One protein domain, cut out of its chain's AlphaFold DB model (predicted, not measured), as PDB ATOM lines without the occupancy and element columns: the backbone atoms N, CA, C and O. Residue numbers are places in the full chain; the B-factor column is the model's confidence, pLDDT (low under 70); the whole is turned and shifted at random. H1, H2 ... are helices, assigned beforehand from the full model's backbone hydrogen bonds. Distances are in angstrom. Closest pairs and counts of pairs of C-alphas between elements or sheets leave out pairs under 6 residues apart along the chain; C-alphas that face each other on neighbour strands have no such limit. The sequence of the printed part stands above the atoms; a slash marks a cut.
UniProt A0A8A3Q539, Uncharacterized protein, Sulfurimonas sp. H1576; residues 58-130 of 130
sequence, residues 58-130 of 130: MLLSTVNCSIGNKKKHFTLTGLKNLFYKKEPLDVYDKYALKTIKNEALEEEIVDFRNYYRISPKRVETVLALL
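This is residues 58 to 130 of the 130 residues of an uncharacterized protein of Sulfurimonas sp. H1576 (UniProt A0A8A3Q539). Four short helices, H1, H3, H5 and H4, make a loose ring, each set steeply to the next, and the fifth, H2, covers one side of that ring. The printed part has 73 residues with five named helices, in the order H1 to H5, and no named strand; its class is all helix. The whole is compact and rounded, with a radius of gyration of the C-alphas of 11.2 A and spans of 30 by 26 by 21 A.

H1, residues 58 to 67, begins with C-alpha 58 at (38.473, 32.197, 0.790) and is 14.4 A long from first to last C-alpha. H2 holds residues 76 to 82. H3, residues 91 to 102, is the longest at 16.3 A, with C-alpha 91 at (26.887, 46.587, 12.461). H4, residues 106 to 116, is 15.4 A long. H5, residues 120 to 128, ends with C-alpha 128 at (43.089, 50.655, 10.739).

H1 touches H3, and H3 touches it with residues 95 to 100 alone; the closest C-alphas, of Val 63 and Ala 96, are 5.7 A apart, and the two helices stand at a steep tilt of 54 degrees, opposite ways. H1 touches H4, with the C-alphas of Leu 59 and Glu 108 closest at 5.2 A. H3 touches H5 with residues 97 to 101 alone, closest at Lys 101 and Leu 127, whose C-alphas are 6.1 A apart. H4 and H5 are close but not clearly touching, with the closest C-alphas, of Arg 113 and Pro 120, 7.6 A apart. H2 touches no helix but is near H1, H3 and H4; its closest C-alpha pair with H1, Leu 76 and Leu 60, is 6.4 A apart. H1 and H5 are apart. In H1, H2, H3, H4 and H5 every O i to N i+4 pair is within hydrogen-bond range.

The C-alphas farthest apart, of Lys 71 and Lys 121, are 31.1 A from each other. The printed part has no cut and no long link. Mean pLDDT of the printed part is 91.9, and no printed residue is under 70.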
ATOM      1  N   MET A  58      37.998  32.487  -0.565       94.19
ATOM      2  CA  MET A  58      38.473  32.197   0.790       94.19
ATOM      3  C   MET A  58      38.116  33.314   1.771       94.19
ATOM      4  O   MET A  58      37.330  33.074   2.680       94.19
ATOM      5  N   LEU A  59      38.515  34.562   1.491       94.62
ATOM      6  CA  LEU A  59      38.174  35.710   2.345       94.62
ATOM      7  C   LEU A  59      36.658  35.864   2.557       94.62
ATOM      8  O   LEU A  59      36.190  36.161   3.655       94.62
ATOM      9  N   LEU A  60      35.871  35.636   1.499       95.25
ATOM     10  CA  LEU A  60      34.412  35.664   1.589       95.25
ATOM     11  C   LEU A  60      33.876  34.574   2.520       95.25
ATOM     12  O   LEU A  60      32.923  34.810   3.263       95.25
ATOM     13  N   SER A  61      34.465  33.385   2.446       94.19
ATOM     14  CA  SER A  61      34.082  32.243   3.267       94.19
ATOM     15  C   SER A  61      34.416  32.509   4.728       94.19
ATOM     16  O   SER A  61      33.530  32.353   5.557       94.19
ATOM     17  N   THR A  62      35.612  33.017   5.035       95.62
ATOM     18  CA  THR A  62      36.023  33.410   6.394       95.62
ATOM     19  C   THR A  62      35.021  34.378   7.024       95.62
ATOM     20  O   THR A  62      34.470  34.108   8.092       95.62
ATOM     21  N   VAL A  63      34.669  35.455   6.312       95.69
ATOM     22  CA  VAL A  63      33.691  36.442   6.801       95.69
ATOM     23  C   VAL A  63      32.299  35.838   6.991       95.69
ATOM     24  O   VAL A  63      31.672  36.028   8.032       95.69
ATOM     25  N   ASN A  64      31.797  35.091   6.007       95.19
ATOM     26  CA  ASN A  64      30.450  34.523   6.082       95.19
ATOM     27  C   ASN A  64      30.332  33.414   7.138       95.19
ATOM     28  O   ASN A  64      29.301  33.319   7.802       95.19
ATOM     29  N   CYS A  65      31.381  32.612   7.334       94.12
ATOM     30  CA  CYS A  65      31.451  31.615   8.399       94.12
ATOM     31  C   CYS A  65      31.407  32.271   9.784       94.12
ATOM     32  O   CYS A  65      30.656  31.802  10.635       94.12
ATOM     33  N   SER A  66      32.131  33.379   9.977       93.19
ATOM     34  CA  SER A  66      32.118  34.149  11.230       93.19
ATOM     35  C   SER A  66      30.727  34.753  11.514       93.19
ATOM     36  O   SER A  66      30.230  34.695  12.635       93.19
ATOM     37  N   ILE A  67      30.015  35.239  10.484       92.69
ATOM     38  CA  ILE A  67      28.642  35.772  10.627       92.69
ATOM     39  C   ILE A  67      27.628  34.684  11.015       92.69
ATOM     40  O   ILE A  67      26.692  34.955  11.774       92.69
ATOM     41  N   GLY A  68      27.737  33.484  10.434       89.81
ATOM     42  CA  GLY A  68      26.860  32.326  10.668       89.81
ATOM     43  C   GLY A  68      25.413  32.462  10.155       89.81
ATOM     44  O   GLY A  68      24.798  31.484   9.719       89.81
ATOM     45  N   ASN A  69      24.837  33.669  10.161       90.88
ATOM     46  CA  ASN A  69      23.495  33.944   9.656       90.88
ATOM     47  C   ASN A  69      23.485  34.128   8.132       90.88
ATOM     48  O   ASN A  69      23.773  35.210   7.615       90.88
ATOM     49  N   LYS A  70      23.008  33.103   7.420       91.50
ATOM     50  CA  LYS A  70      22.915  33.066   5.947       91.50
ATOM     51  C   LYS A  70      22.182  34.253   5.316       91.50
ATOM     52  O   LYS A  70      22.529  34.655   4.211       91.50
ATOM     53  N   LYS A  71      21.194  34.848   5.997       91.81
ATOM     54  CA  LYS A  71      20.455  36.023   5.483       91.81
ATOM     55  C   LYS A  71      21.292  37.306   5.486       91.81
ATOM     56  O   LYS A  71      20.875  38.304   4.908       91.81
ATOM     57  N   LYS A  72      22.428  37.294   6.184       91.81
ATOM     58  CA  LYS A  72      23.351  38.419   6.357       91.81
ATOM     59  C   LYS A  72      24.709  38.165   5.702       91.81
ATOM     60  O   LYS A  72      25.626  38.949   5.902       91.81
ATOM     61  N   HIS A  73      24.841  37.086   4.929       94.38
ATOM     62  CA  HIS A  73      26.071  36.801   4.204       94.38
ATOM     63  C   HIS A  73      26.356  37.872   3.156       94.38
ATOM     64  O   HIS A  73      25.467  38.333   2.433       94.38
ATOM     65  N   PHE A  74      27.630  38.213   3.039       94.12
ATOM     66  CA  PHE A  74      28.128  39.058   1.978       94.12
ATOM     67  C   PHE A  74      28.190  38.275   0.666       94.12
ATOM     68  O   PHE A  74      28.419  37.064   0.626       94.12
ATOM     69  N   THR A  75      28.017  39.003  -0.433       94.62
ATOM     70  CA  THR A  75      28.481  38.577  -1.756       94.62
ATOM     71  C   THR A  75      29.908  39.083  -1.963       94.62
ATOM     72  O   THR A  75      30.327  40.026  -1.293       94.62
ATOM     73  N   LEU A  76      30.646  38.532  -2.933       93.06
ATOM     74  CA  LEU A  76      31.971  39.059  -3.289       93.06
ATOM     75  C   LEU A  76      31.934  40.570  -3.590       93.06
ATOM     76  O   LEU A  76      32.791  41.325  -3.137       93.06
ATOM     77  N   THR A  77      30.909  41.023  -4.318       92.31
ATOM     78  CA  THR A  77      30.708  42.447  -4.618       92.31
ATOM     79  C   THR A  77      30.398  43.253  -3.359       92.31
ATOM     80  O   THR A  77      30.934  44.345  -3.196       92.31
ATOM     81  N   GLY A  78      29.574  42.720  -2.453       93.19
ATOM     82  CA  GLY A  78      29.286  43.355  -1.166       93.19
ATOM     83  C   GLY A  78      30.552  43.540  -0.328       93.19
ATOM     84  O   GLY A  78      30.823  44.645   0.132       93.19
ATOM     85  N   LEU A  79      31.368  42.489  -0.228       94.25
ATOM     86  CA  LEU A  79      32.641  42.504   0.490       94.25
ATOM     87  C   LEU A  79      33.634  43.496  -0.133       94.25
ATOM     88  O   LEU A  79      34.242  44.293   0.573       94.25
ATOM     89  N   LYS A  80      33.742  43.525  -1.468       94.75
ATOM     90  CA  LYS A  80      34.542  44.530  -2.188       94.75
ATOM     91  C   LYS A  80      34.085  45.946  -1.842       94.75
ATOM     92  O   LYS A  80      34.918  46.817  -1.603       94.75
ATOM     93  N   ASN A  81      32.776  46.187  -1.840       93.56
ATOM     94  CA  ASN A  81      32.221  47.519  -1.623       93.56
ATOM     95  C   ASN A  81      32.525  48.064  -0.223       93.56
ATOM     96  O   ASN A  81      32.631  49.282  -0.092       93.56
ATOM     97  N   LEU A  82      32.753  47.213   0.784       92.88
ATOM     98  CA  LEU A  82      33.174  47.648   2.124       92.88
ATOM     99  C   LEU A  82      34.449  48.500   2.090       92.88
ATOM    100  O   LEU A  82      34.509  49.532   2.748       92.88
ATOM    101  N   PHE A  83      35.423  48.153   1.244       92.50
ATOM    102  CA  PHE A  83      36.685  48.899   1.119       92.50
ATOM    103  C   PHE A  83      36.542  50.278   0.440       92.50
ATOM    104  O   PHE A  83      37.500  51.054   0.348       92.50
ATOM    105  N   TYR A  84      35.358  50.588  -0.089       91.81
ATOM    106  CA  TYR A  84      35.053  51.849  -0.770       91.81
ATOM    107  C   TYR A  84      33.861  52.584  -0.159       91.81
ATOM    108  O   TYR A  84      33.562  53.706  -0.583       91.81
ATOM    109  N   LYS A  85      33.179  51.972   0.811       88.50
ATOM    110  CA  LYS A  85      32.004  52.537   1.458       88.50
ATOM    111  C   LYS A  85      32.420  53.773   2.256       88.50
ATOM    112  O   LYS A  85      33.437  53.773   2.942       88.50
ATOM    113  N   LYS A  86      31.638  54.844   2.120       79.94
ATOM    114  CA  LYS A  86      31.735  56.023   2.988       79.94
ATOM    115  C   LYS A  86      30.855  55.789   4.213       79.94
ATOM    116  O   LYS A  86      29.860  55.076   4.106       79.94
ATOM    117  N   GLU A  87      31.222  56.376   5.346       79.31
ATOM    118  CA  GLU A  87      30.426  56.286   6.572       79.31
ATOM    119  C   GLU A  87      28.961  56.721   6.361       79.31
ATOM    120  O   GLU A  87      28.696  57.573   5.505       79.31
ATOM    121  N   PRO A  88      28.010  56.167   7.141       82.31
ATOM    122  CA  PRO A  88      28.206  55.245   8.266       82.31
ATOM    123  C   PRO A  88      28.306  53.763   7.860       82.31
ATOM    124  O   PRO A  88      27.601  53.287   6.969       82.31
ATOM    125  N   LEU A  89      29.173  53.025   8.560       87.25
ATOM    126  CA  LEU A  89      29.242  51.562   8.497       87.25
ATOM    127  C   LEU A  89      28.180  50.954   9.414       87.25
ATOM    128  O   LEU A  89      28.068  51.349  10.582       87.25
ATOM    129  N   ASP A  90      27.426  49.986   8.903       89.88
ATOM    130  CA  ASP A  90      26.461  49.246   9.706       89.88
ATOM    131  C   ASP A  90      27.149  48.211  10.623       89.88
ATOM    132  O   ASP A  90      28.370  48.026  10.606       89.88
ATOM    133  N   VAL A  91      26.365  47.561  11.487       90.88
ATOM    134  CA  VAL A  91      26.887  46.587  12.461       90.88
ATOM    135  C   VAL A  91      27.563  45.399  11.766       90.88
ATOM    136  O   VAL A  91      28.595  44.929  12.241       90.88
ATOM    137  N   TYR A  92      27.022  44.938  10.639       91.19
ATOM    138  CA  TYR A  92      27.563  43.810   9.882       91.19
ATOM    139  C   TYR A  92      28.782  44.209   9.054       91.19
ATOM    140  O   TYR A  92      29.705  43.411   8.943       91.19
ATOM    141  N   ASP A  93      28.832  45.435   8.535       92.31
ATOM    142  CA  ASP A  93      30.020  45.988   7.889       92.31
ATOM    143  C   ASP A  93      31.195  46.025   8.874       92.31
ATOM    144  O   ASP A  93      32.281  45.526   8.580       92.31
ATOM    145  N   LYS A  94      30.970  46.587  10.073       92.25
ATOM    146  CA  LYS A  94      31.987  46.662  11.135       92.25
ATOM    147  C   LYS A  94      32.427  45.274  11.576       92.25
ATOM    148  O   LYS A  94      33.617  45.042  11.762       92.25
ATOM    149  N   TYR A  95      31.470  44.359  11.728       93.88
ATOM    150  CA  TYR A  95      31.757  42.975  12.080       93.88
ATOM    151  C   TYR A  95      32.607  42.292  11.006       93.88
ATOM    152  O   TYR A  95      33.672  41.779  11.323       93.88
ATOM    153  N   ALA A  96      32.208  42.379   9.735       94.25
ATOM    154  CA  ALA A  96      32.946  41.798   8.620       94.25
ATOM    155  C   ALA A  96      34.378  42.331   8.537       94.25
ATOM    156  O   ALA A  96      35.315  41.551   8.394       94.25
ATOM    157  N   LEU A  97      34.573  43.643   8.675       94.69
ATOM    158  CA  LEU A  97      35.918  44.210   8.647       94.69
ATOM    159  C   LEU A  97      36.756  43.803   9.873       94.69
ATOM    160  O   LEU A  97      37.957  43.577   9.739       94.69
ATOM    161  N   LYS A  98      36.138  43.661  11.052       94.62
ATOM    162  CA  LYS A  98      36.812  43.146  12.253       94.62
ATOM    163  C   LYS A  98      37.223  41.680  12.084       94.62
ATOM    164  O   LYS A  98      38.332  41.325  12.471       94.62
ATOM    165  N   THR A  99      36.375  40.858  11.470       95.06
ATOM    166  CA  THR A  99      36.706  39.479  11.089       95.06
ATOM    167  C   THR A  99      37.870  39.453  10.100       95.06
ATOM    168  O   THR A  99      38.824  38.719  10.316       95.06
ATOM    169  N   ILE A 100      37.862  40.303   9.064       95.56
ATOM    170  CA  ILE A 100      38.988  40.398   8.115       95.56
ATOM    171  C   ILE A 100      40.289  40.759   8.844       95.56
ATOM    172  O   ILE A 100      41.327  40.186   8.549       95.56
ATOM    173  N   LYS A 101      40.242  41.685   9.805       94.69
ATOM    174  CA  LYS A 101      41.425  42.118  10.560       94.69
ATOM    175  C   LYS A 101      41.986  41.040  11.495       94.69
ATOM    176  O   LYS A 101      43.193  40.993  11.689       94.69
ATOM    177  N   ASN A 102      41.121  40.236  12.116       94.19
ATOM    178  CA  ASN A 102      41.509  39.361  13.228       94.19
ATOM    179  C   ASN A 102      41.563  37.868  12.875       94.19
ATOM    180  O   ASN A 102      42.244  37.119  13.568       94.19
ATOM    181  N   GLU A 103      40.804  37.425  11.872       93.69
ATOM    182  CA  GLU A 103      40.599  36.001  11.565       93.69
ATOM    183  C   GLU A 103      41.084  35.614  10.164       93.69
ATOM    184  O   GLU A 103      41.416  34.452   9.947       93.69
ATOM    185  N   ALA A 104      41.119  36.552   9.210       94.44
ATOM    186  CA  ALA A 104      41.572  36.244   7.858       94.44
ATOM    187  C   ALA A 104      43.093  36.092   7.787       94.44
ATOM    188  O   ALA A 104      43.843  36.808   8.453       94.44
ATOM    189  N   LEU A 105      43.547  35.183   6.929       95.25
ATOM    190  CA  LEU A 105      44.969  35.054   6.627       95.25
ATOM    191  C   LEU A 105      45.403  36.188   5.696       95.25
ATOM    192  O   LEU A 105      44.665  36.592   4.795       95.25
ATOM    193  N   GLU A 106      46.643  36.649   5.848       93.75
ATOM    194  CA  GLU A 106      47.209  37.692   4.980       93.75
ATOM    195  C   GLU A 106      47.140  37.311   3.495       93.75
ATOM    196  O   GLU A 106      46.832  38.143   2.644       93.75
ATOM    197  N   GLU A 107      47.340  36.031   3.175       93.19
ATOM    198  CA  GLU A 107      47.222  35.494   1.817       93.19
ATOM    199  C   GLU A 107      45.811  35.685   1.241       93.19
ATOM    200  O   GLU A 107      45.665  36.101   0.094       93.19
ATOM    201  N   GLU A 108      44.763  35.484   2.046       93.81
ATOM    202  CA  GLU A 108      43.373  35.683   1.618       93.81
ATOM    203  C   GLU A 108      43.102  37.154   1.292       93.81
ATOM    204  O   GLU A 108      42.414  37.474   0.313       93.81
ATOM    205  N   ILE A 109      43.657  38.056   2.103       94.44
ATOM    206  CA  ILE A 109      43.546  39.502   1.908       94.44
ATOM    207  C   ILE A 109      44.302  39.909   0.643       94.44
ATOM    208  O   ILE A 109      43.747  40.646  -0.179       94.44
ATOM    209  N   VAL A 110      45.535  39.419   0.465       93.31
ATOM    210  CA  VAL A 110      46.400  39.667  -0.700       93.31
ATOM    211  C   VAL A 110      45.755  39.160  -1.990       93.31
ATOM    212  O   VAL A 110      45.699  39.895  -2.980       93.31
ATOM    213  N   ASP A 111      45.196  37.959  -1.981       92.88
ATOM    214  CA  ASP A 111      44.505  37.394  -3.135       92.88
ATOM    215  C   ASP A 111      43.260  38.205  -3.493       92.88
ATOM    216  O   ASP A 111      43.071  38.594  -4.653       92.88
ATOM    217  N   PHE A 112      42.438  38.547  -2.499       94.31
ATOM    218  CA  PHE A 112      41.221  39.327  -2.714       94.31
ATOM    219  C   PHE A 112      41.519  40.723  -3.270       94.31
ATOM    220  O   PHE A 112      40.886  41.168  -4.238       94.31
ATOM    221  N   ARG A 113      42.510  41.423  -2.704       93.44
ATOM    222  CA  ARG A 113      42.894  42.759  -3.183       93.44
ATOM    223  C   ARG A 113      43.539  42.714  -4.561       93.44
ATOM    224  O   ARG A 113      43.288  43.626  -5.344       93.44
ATOM    225  N   ASN A 114      44.325  41.685  -4.877       91.12
ATOM    226  CA  ASN A 114      44.951  41.546  -6.190       91.12
ATOM    227  C   ASN A 114      43.885  41.292  -7.257       91.12
ATOM    228  O   ASN A 114      43.867  41.988  -8.274       91.12
ATOM    229  N   TYR A 115      42.939  40.392  -6.973       91.50
ATOM    230  CA  TYR A 115      41.814  40.095  -7.858       91.50
ATOM    231  C   TYR A 115      40.971  41.340  -8.169       91.50
ATOM    232  O   TYR A 115      40.656  41.624  -9.326       91.50
ATOM    233  N   TYR A 116      40.631  42.133  -7.147       91.56
ATOM    234  CA  TYR A 116      39.819  43.344  -7.312       91.56
ATOM    235  C   TYR A 116      40.616  44.623  -7.584       91.56
ATOM    236  O   TYR A 116      40.010  45.692  -7.717       91.56
ATOM    237  N   ARG A 117      41.946  44.527  -7.688       90.88
ATOM    238  CA  ARG A 117      42.877  45.658  -7.851       90.88
ATOM    239  C   ARG A 117      42.657  46.760  -6.805       90.88
ATOM    240  O   ARG A 117      42.673  47.953  -7.116       90.88
ATOM    241  N   ILE A 118      42.434  46.358  -5.556       92.44
ATOM    242  CA  ILE A 118      42.297  47.266  -4.412       92.44
ATOM    243  C   ILE A 118      43.700  47.681  -3.962       92.44
ATOM    244  O   ILE A 118      44.585  46.840  -3.778       92.44
ATOM    245  N   SER A 119      43.927  48.986  -3.792       92.81
ATOM    246  CA  SER A 119      45.244  49.480  -3.386       92.81
ATOM    247  C   SER A 119      45.605  49.011  -1.963       92.81
ATOM    248  O   SER A 119      44.730  49.011  -1.096       92.81
ATOM    249  N   PRO A 120      46.884  48.665  -1.695       91.56
ATOM    250  CA  PRO A 120      47.337  48.225  -0.366       91.56
ATOM    251  C   PRO A 120      46.957  49.234   0.713       91.56
ATOM    252  O   PRO A 120      46.228  48.922   1.648       91.56
ATOM    253  N   LYS A 121      47.314  50.496   0.459       93.00
ATOM    254  CA  LYS A 121      47.022  51.631   1.331       93.00
ATOM    255  C   LYS A 121      45.541  51.745   1.692       93.00
ATOM    256  O   LYS A 121      45.210  52.162   2.794       93.00
ATOM    257  N   ARG A 122      44.630  51.409   0.768       93.62
ATOM    258  CA  ARG A 122      43.185  51.454   1.031       93.62
ATOM    259  C   ARG A 122      42.763  50.339   1.978       93.62
ATOM    260  O   ARG A 122      41.995  50.619   2.889       93.62
ATOM    261  N   VAL A 123      43.257  49.121   1.768       92.88
ATOM    262  CA  VAL A 123      43.000  47.992   2.671       92.88
ATOM    263  C   VAL A 123      43.507  48.331   4.073       92.88
ATOM    264  O   VAL A 123      42.727  48.298   5.017       92.88
ATOM    265  N   GLU A 124      44.758  48.780   4.184       92.56
ATOM    266  CA  GLU A 124      45.374  49.201   5.451       92.56
ATOM    267  C   GLU A 124      44.573  50.310   6.141       92.56
ATOM    268  O   GLU A 124      44.267  50.205   7.323       92.56
ATOM    269  N   THR A 125      44.173  51.349   5.398       91.94
ATOM    270  CA  THR A 125      43.386  52.462   5.952       91.94
ATOM    271  C   THR A 125      42.055  51.965   6.509       91.94
ATOM    272  O   THR A 125      41.682  52.331   7.615       91.94
ATOM    273  N   VAL A 126      41.335  51.124   5.761       91.12
ATOM    274  CA  VAL A 126      40.019  50.620   6.180       91.12
ATOM    275  C   VAL A 126      40.135  49.706   7.401       91.12
ATOM    276  O   VAL A 126      39.324  49.819   8.314       91.12
ATOM    277  N   LEU A 127      41.152  48.843   7.457       89.94
ATOM    278  CA  LEU A 127      41.366  47.945   8.599       89.94
ATOM    279  C   LEU A 127      41.946  48.668   9.831       89.94
ATOM    280  O   LEU A 127      41.771  48.207  10.960       89.94
ATOM    281  N   ALA A 128      42.602  49.815   9.646       87.62
ATOM    282  CA  ALA A 128      43.089  50.655  10.739       87.62
ATOM    283  C   ALA A 128      41.982  51.471  11.435       87.62
ATOM    284  O   ALA A 128      42.177  51.885  12.572       87.62
ATOM    285  N   LEU A 129      40.828  51.689  10.789       79.00
ATOM    286  CA  LEU A 129      39.694  52.458  11.339       79.00
ATOM    287  C   LEU A 129      38.862  51.700  12.396       79.00
ATOM    288  O   LEU A 129      37.865  52.234  12.882       79.00
ATOM    289  N   LEU A 130      39.238  50.463  12.727       70.38
ATOM    290  CA  LEU A 130      38.503  49.538  13.604       70.38
ATOM    291  C   LEU A 130      39.319  49.173  14.835       70.38
ATOM    292  O   LEU A 130      38.701  49.061  15.912       70.38
TER     293      LEU A 130